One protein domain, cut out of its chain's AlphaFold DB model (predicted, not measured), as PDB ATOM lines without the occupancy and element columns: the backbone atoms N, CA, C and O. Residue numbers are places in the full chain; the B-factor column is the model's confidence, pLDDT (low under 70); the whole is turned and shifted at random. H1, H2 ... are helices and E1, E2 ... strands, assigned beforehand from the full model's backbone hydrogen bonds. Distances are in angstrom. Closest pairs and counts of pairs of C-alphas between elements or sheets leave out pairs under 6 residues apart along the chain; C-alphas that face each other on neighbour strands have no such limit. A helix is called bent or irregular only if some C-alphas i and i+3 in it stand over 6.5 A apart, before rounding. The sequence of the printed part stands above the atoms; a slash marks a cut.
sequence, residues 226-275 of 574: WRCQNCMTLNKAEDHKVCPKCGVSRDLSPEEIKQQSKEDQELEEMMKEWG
ATOM      1  N   TRP A 226       8.757 -46.844  -2.698       80.44
ATOM      2  CA  TRP A 226       7.423 -46.949  -3.298       80.44
ATOM      3  C   TRP A 226       7.369 -48.085  -4.316       80.44
ATOM      4  O   TRP A 226       8.372 -48.433  -4.935       80.44
ATOM      5  N   ARG A 227       6.200 -48.705  -4.487       85.12
ATOM      6  CA  ARG A 227       5.999 -49.787  -5.458       85.12
ATOM      7  C   ARG A 227       5.294 -49.232  -6.693       85.12
ATOM      8  O   ARG A 227       4.219 -48.657  -6.572       85.12
ATOM      9  N   CYS A 228       5.887 -49.402  -7.873       82.62
ATOM     10  CA  CYS A 228       5.268 -48.973  -9.125       82.62
ATOM     11  C   CYS A 228       3.997 -49.777  -9.412       82.62
ATOM     12  O   CYS A 228       4.060 -51.002  -9.459       82.62
ATOM     13  N   GLN A 229       2.868 -49.106  -9.652       83.44
ATOM     14  CA  GLN A 229       1.589 -49.777  -9.917       83.44
ATOM     15  C   GLN A 229       1.580 -50.566 -11.236       83.44
ATOM     16  O   GLN A 229       0.881 -51.566 -11.333       83.44
ATOM     17  N   ASN A 230       2.389 -50.167 -12.223       87.81
ATOM     18  CA  ASN A 230       2.429 -50.842 -13.519       87.81
ATOM     19  C   ASN A 230       3.330 -52.095 -13.499       87.81
ATOM     20  O   ASN A 230       2.902 -53.197 -13.818       87.81
ATOM     21  N   CYS A 231       4.592 -51.956 -13.075       89.19
ATOM     22  CA  CYS A 231       5.570 -53.055 -13.140       89.19
ATOM     23  C   CYS A 231       5.898 -53.710 -11.787       89.19
ATOM     24  O   CYS A 231       6.795 -54.556 -11.715       89.19
ATOM     25  N   MET A 232       5.236 -53.281 -10.705       87.25
ATOM     26  CA  MET A 232       5.370 -53.792  -9.330       87.25
ATOM     27  C   MET A 232       6.776 -53.705  -8.716       87.25
ATOM     28  O   MET A 232       7.026 -54.286  -7.654       87.25
ATOM     29  N   THR A 233       7.686 -52.958  -9.346       87.38
ATOM     30  CA  THR A 233       9.074 -52.785  -8.892       87.38
ATOM     31  C   THR A 233       9.135 -51.803  -7.729       87.38
ATOM     32  O   THR A 233       8.426 -50.796  -7.723       87.38
ATOM     33  N   LEU A 234       9.951 -52.128  -6.726       86.50
ATOM     34  CA  LEU A 234      10.165 -51.296  -5.549       86.50
ATOM     35  C   LEU A 234      11.265 -50.269  -5.857       86.50
ATOM     36  O   LEU A 234      12.423 -50.644  -6.034       86.50
ATOM     37  N   ASN A 235      10.899 -48.996  -5.930       84.19
ATOM     38  CA  ASN A 235      11.785 -47.882  -6.248       84.19
ATOM     39  C   ASN A 235      12.150 -47.119  -4.966       84.19
ATOM     40  O   ASN A 235      11.368 -47.086  -4.013       84.19
ATOM     41  N   LYS A 236      13.332 -46.497  -4.942       84.06
ATOM     42  CA  LYS A 236      13.710 -45.518  -3.910       84.06
ATOM     43  C   LYS A 236      13.040 -44.176  -4.237       84.06
ATOM     44  O   LYS A 236      12.908 -43.846  -5.413       84.06
ATOM     45  N   ALA A 237      12.568 -43.451  -3.227       68.31
ATOM     46  CA  ALA A 237      11.798 -42.216  -3.402       68.31
ATOM     47  C   ALA A 237      12.630 -41.032  -3.916       68.31
ATOM     48  O   ALA A 237      12.059 -40.112  -4.488       68.31
ATOM     49  N   GLU A 238      13.948 -41.066  -3.729       65.62
ATOM     50  CA  GLU A 238      14.771 -39.854  -3.786       65.62
ATOM     51  C   GLU A 238      15.105 -39.370  -5.207       65.62
ATOM     52  O   GLU A 238      15.315 -38.177  -5.377       65.62
ATOM     53  N   ASP A 239      15.038 -40.216  -6.245       56.50
ATOM     54  CA  ASP A 239      15.620 -39.826  -7.544       56.50
ATOM     55  C   ASP A 239      14.658 -39.790  -8.734       56.50
ATOM     56  O   ASP A 239      14.951 -39.143  -9.745       56.50
ATOM     57  N   HIS A 240      13.495 -40.447  -8.674       61.75
ATOM     58  CA  HIS A 240      12.667 -40.582  -9.874       61.75
ATOM     59  C   HIS A 240      11.162 -40.503  -9.594       61.75
ATOM     60  O   HIS A 240      10.556 -41.438  -9.068       61.75
ATOM     61  N   LYS A 241      10.533 -39.417 -10.080       76.75
ATOM     62  CA  LYS A 241       9.070 -39.325 -10.286       76.75
ATOM     63  C   LYS A 241       8.557 -40.415 -11.236       76.75
ATOM     64  O   LYS A 241       7.382 -40.758 -11.226       76.75
ATOM     65  N   VAL A 242       9.461 -40.987 -12.028       83.88
ATOM     66  CA  VAL A 242       9.191 -41.976 -13.066       83.88
ATOM     67  C   VAL A 242       9.788 -43.322 -12.676       83.88
ATOM     68  O   VAL A 242      10.946 -43.410 -12.282       83.88
ATOM     69  N   CYS A 243       9.028 -44.409 -12.787       84.06
ATOM     70  CA  CYS A 243       9.583 -45.729 -12.504       84.06
ATOM     71  C   CYS A 243      10.696 -46.080 -13.516       84.06
ATOM     72  O   CYS A 243      10.394 -46.194 -14.707       84.06
ATOM     73  N   PRO A 244      11.934 -46.383 -13.074       86.56
ATOM     74  CA  PRO A 244      13.060 -46.648 -13.974       86.56
ATOM     75  C   PRO A 244      12.859 -47.888 -14.855       86.56
ATOM     76  O   PRO A 244      13.484 -48.014 -15.901       86.56
ATOM     77  N   LYS A 245      11.980 -48.814 -14.454       89.00
ATOM     78  CA  LYS A 245      11.715 -50.042 -15.211       89.00
ATOM     79  C   LYS A 245      10.677 -49.872 -16.322       89.00
ATOM     80  O   LYS A 245      10.763 -50.568 -17.324       89.00
ATOM     81  N   CYS A 246       9.665 -49.027 -16.131       89.94
ATOM     82  CA  CYS A 246       8.525 -48.956 -17.059       89.94
ATOM     83  C   CYS A 246       8.193 -47.551 -17.559       89.94
ATOM     84  O   CYS A 246       7.248 -47.407 -18.325       89.94
ATOM     85  N   GLY A 247       8.920 -46.520 -17.122       87.31
ATOM     86  CA  GLY A 247       8.721 -45.154 -17.605       87.31
ATOM     87  C   GLY A 247       7.426 -44.484 -17.135       87.31
ATOM     88  O   GLY A 247       7.150 -43.362 -17.540       87.31
ATOM     89  N   VAL A 248       6.625 -45.131 -16.281       84.38
ATOM     90  CA  VAL A 248       5.381 -44.542 -15.765       84.38
ATOM     91  C   VAL A 248       5.706 -43.542 -14.659       84.38
ATOM     92  O   VAL A 248       6.289 -43.926 -13.636       84.38
ATOM     93  N   SER A 249       5.332 -42.277 -14.879       80.56
ATOM     94  CA  SER A 249       5.319 -41.237 -13.845       80.56
ATOM     95  C   SER A 249       4.277 -41.589 -12.792       80.56
ATOM     96  O   SER A 249       3.145 -41.940 -13.127       80.56
ATOM     97  N   ARG A 250       4.648 -41.514 -11.514       80.12
ATOM     98  CA  ARG A 250       3.664 -41.462 -10.438       80.12
ATOM     99  C   ARG A 250       3.259 -40.002 -10.283       80.12
ATOM    100  O   ARG A 250       3.760 -39.308  -9.402       80.12
ATOM    101  N   ASP A 251       2.372 -39.546 -11.156       79.50
ATOM    102  CA  ASP A 251       1.675 -38.291 -10.916       79.50
ATOM    103  C   ASP A 251       0.714 -38.563  -9.757       79.50
ATOM    104  O   ASP A 251      -0.230 -39.342  -9.889       79.50
ATOM    105  N   LEU A 252       1.038 -38.021  -8.580       79.31
ATOM    106  CA  LEU A 252       0.136 -38.076  -7.435       79.31
ATOM    107  C   LEU A 252      -1.181 -37.422  -7.848       79.31
ATOM    108  O   LEU A 252      -1.180 -36.371  -8.499       79.31
ATOM    109  N   SER A 253      -2.304 -38.037  -7.482       85.50
ATOM    110  CA  SER A 253      -3.593 -37.403  -7.739       85.50
ATOM    111  C   SER A 253      -3.656 -36.052  -7.003       85.50
ATOM    112  O   SER A 253      -3.020 -35.890  -5.956       85.50
ATOM    113  N   PRO A 254      -4.432 -35.066  -7.487       87.31
ATOM    114  CA  PRO A 254      -4.625 -33.809  -6.760       87.31
ATOM    115  C   PRO A 254      -5.088 -34.012  -5.304       87.31
ATOM    116  O   PRO A 254      -4.760 -33.209  -4.432       87.31
ATOM    117  N   GLU A 255      -5.812 -35.102  -5.025       88.38
ATOM    118  CA  GLU A 255      -6.228 -35.500  -3.677       88.38
ATOM    119  C   GLU A 255      -5.058 -36.027  -2.835       88.38
ATOM    120  O   GLU A 255      -4.928 -35.626  -1.680       88.38
ATOM    121  N   GLU A 256      -4.175 -36.859  -3.400       83.31
ATOM    122  CA  GLU A 256      -2.959 -37.337  -2.724       83.31
ATOM    123  C   GLU A 256      -1.997 -36.181  -2.413       83.31
ATOM    124  O   GLU A 256      -1.441 -36.136  -1.320       83.31
ATOM    125  N   ILE A 257      -1.841 -35.212  -3.325       83.56
ATOM    126  CA  ILE A 257      -1.011 -34.014  -3.099       83.56
ATOM    127  C   ILE A 257      -1.592 -33.168  -1.964       83.56
ATOM    128  O   ILE A 257      -0.857 -32.701  -1.095       83.56
ATOM    129  N   LYS A 258      -2.916 -32.978  -1.948       90.94
ATOM    130  CA  LYS A 258      -3.593 -32.228  -0.886       90.94
ATOM    131  C   LYS A 258      -3.488 -32.941   0.464       90.94
ATOM    132  O   LYS A 258      -3.292 -32.275   1.477       90.94
ATOM    133  N   GLN A 259      -3.601 -34.268   0.475       86.75
ATOM    134  CA  GLN A 259      -3.434 -35.082   1.677       86.75
ATOM    135  C   GLN A 259      -1.994 -35.008   2.197       86.75
ATOM    136  O   GLN A 259      -1.798 -34.731   3.374       86.75
ATOM    137  N   GLN A 260      -1.000 -35.156   1.319       82.44
ATOM    138  CA  GLN A 260       0.411 -35.064   1.688       82.44
ATOM    139  C   GLN A 260       0.776 -33.665   2.201       82.44
ATOM    140  O   GLN A 260       1.374 -33.542   3.259       82.44
ATOM    141  N   SER A 261       0.326 -32.599   1.529       88.75
ATOM    142  CA  SER A 261       0.534 -31.224   2.001       88.75
ATOM    143  C   SER A 261      -0.109 -30.962   3.363       88.75
ATOM    144  O   SER A 261       0.396 -30.135   4.117       88.75
ATOM    145  N   LYS A 262      -1.233 -31.622   3.667       90.75
ATOM    146  CA  LYS A 262      -1.886 -31.523   4.972       90.75
ATOM    147  C   LYS A 262      -1.092 -32.275   6.044       90.75
ATOM    148  O   LYS A 262      -0.907 -31.738   7.126       90.75
ATOM    149  N   GLU A 263      -0.604 -33.476   5.737       80.81
ATOM    150  CA  GLU A 263       0.270 -34.256   6.626       80.81
ATOM    151  C   GLU A 263       1.586 -33.517   6.915       80.81
ATOM    152  O   GLU A 263       2.016 -33.470   8.065       80.81
ATOM    153  N   ASP A 264       2.179 -32.870   5.907       79.06
ATOM    154  CA  ASP A 264       3.395 -32.064   6.057       79.06
ATOM    155  C   ASP A 264       3.150 -30.812   6.921       79.06
ATOM    156  O   ASP A 264       3.966 -30.493   7.783       79.06
ATOM    157  N   GLN A 265       2.009 -30.127   6.749       90.88
ATOM    158  CA  GLN A 265       1.618 -29.004   7.616       90.88
ATOM    159  C   GLN A 265       1.363 -29.449   9.061       90.88
ATOM    160  O   GLN A 265       1.838 -28.798   9.987       90.88
ATOM    161  N   GLU A 266       0.656 -30.567   9.263       85.69
ATOM    162  CA  GLU A 266       0.419 -31.144  10.593       85.69
ATOM    163  C   GLU A 266       1.745 -31.543  11.270       85.69
ATOM    164  O   GLU A 266       1.920 -31.321  12.469       85.69
ATOM    165  N   LEU A 267       2.706 -32.077  10.507       79.12
ATOM    166  CA  LEU A 267       4.042 -32.401  11.000       79.12
ATOM    167  C   LEU A 267       4.842 -31.143  11.362       79.12
ATOM    168  O   LEU A 267       5.498 -31.127  12.401       79.12
ATOM    169  N   GLU A 268       4.790 -30.087  10.545       81.62
ATOM    170  CA  GLU A 268       5.483 -28.823  10.817       81.62
ATOM    171  C   GLU A 268       4.906 -28.106  12.048       81.62
ATOM    172  O   GLU A 268       5.661 -27.592  12.874       81.62
ATOM    173  N   GLU A 269       3.580 -28.107  12.214       87.94
ATOM    174  CA  GLU A 269       2.919 -27.602  13.422       87.94
ATOM    175  C   GLU A 269       3.339 -28.405  14.658       87.94
ATOM    176  O   GLU A 269       3.721 -27.813  15.666       87.94
ATOM    177  N   MET A 270       3.370 -29.739  14.557       78.06
ATOM    178  CA  MET A 270       3.839 -30.604  15.641       78.06
ATOM    179  C   MET A 270       5.315 -30.344  15.971       78.06
ATOM    180  O   MET A 270       5.674 -30.264  17.141       78.06
ATOM    181  N   MET A 271       6.177 -30.150  14.968       75.12
ATOM    182  CA  MET A 271       7.587 -29.807  15.178       75.12
ATOM    183  C   MET A 271       7.777 -28.413  15.781       75.12
ATOM    184  O   MET A 271       8.710 -28.227  16.555       75.12
ATOM    185  N   LYS A 272       6.918 -27.435  15.466       84.75
ATOM    186  CA  LYS A 272       6.943 -26.107  16.107       84.75
ATOM    187  C   LYS A 272       6.481 -26.165  17.555       84.75
ATOM    188  O   LYS A 272       7.089 -25.523  18.404       84.75
ATOM    189  N   GLU A 273       5.447 -26.948  17.839       81.81
ATOM    190  CA  GLU A 273       4.981 -27.185  19.205       81.81
ATOM    191  C   GLU A 273       6.068 -27.907  20.023       81.81
ATOM    192  O   GLU A 273       6.387 -27.499  21.143       81.81
ATOM    193  N   TRP A 274       6.716 -28.912  19.420       76.19
ATOM    194  CA  TRP A 274       7.788 -29.691  20.047       76.19
ATOM    195  C   TRP A 274       9.122 -28.956  20.143       76.19
ATOM    196  O   TRP A 274       9.919 -29.234  21.033       76.19
ATOM    197  N   GLY A 275       9.366 -28.005  19.247       77.81
ATOM    198  CA  GLY A 275      10.568 -27.179  19.213       77.81
ATOM    199  C   GLY A 275      10.539 -26.001  20.183       77.81
ATOM    200  O   GLY A 275      11.452 -25.177  20.144       77.81
TER     201      GLY A 275
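Overview. This is residues 226 to 275 of the 574 residues of the protein "PUB domain-containing protein" of Oxytricha trifallax (UniProt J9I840). A small head of loops, residues 226 to 249, folds back on itself round one very short strand, E1, and a single long helix, H1, sticks out from it as a free arm with residues 254 to 259 and 261 to 274. The arm makes much of the length: the C-alphas span 42 by 21 by 14 A along their three main axes. The 50 printed residues hold E1 and then H1, with no sheet of named strands; the class is mostly helix, though under half of the residues, 24, are in named elements. The whole is only just loose, close to extended, with a radius of gyration of the C-alphas of 14.4 A.

Arrangement. Residues 226 to 227 pair antiparallel with residues 234 to 235 of the strand E1, residues 234 to 236, which pairs with no named strand. A long link of 17 residues, 237 to 253, leads from E1 to the helix H1, residues 254 to 274. E1 and H1 are apart. In H1 every O i to N i+4 pair is within hydrogen-bond range.

Along the chain. The printed part begins with C-alpha 226 at (7.423, -46.949, -3.298). E1 runs from Leu 234, its C-alpha at (10.165, -51.296, -5.549), to Lys 236, 7.0 A from first to last C-alpha. H1 runs 29.8 A from C-alpha 254 at (-4.625, -33.809, -6.760) to C-alpha 274 at (7.788, -29.691, 20.047), and is not bent.

Size, cuts and confidence. The two C-alphas farthest apart are those of Cys 246 and Glu 273, 42.4 A. The printed part has no cut. The C-alphas of residues 237 to 253 lie 7 to 18 A from the mean of all C-alphas. The mean pLDDT of the printed part is 82.4, and residues 237 to 240 are under 70.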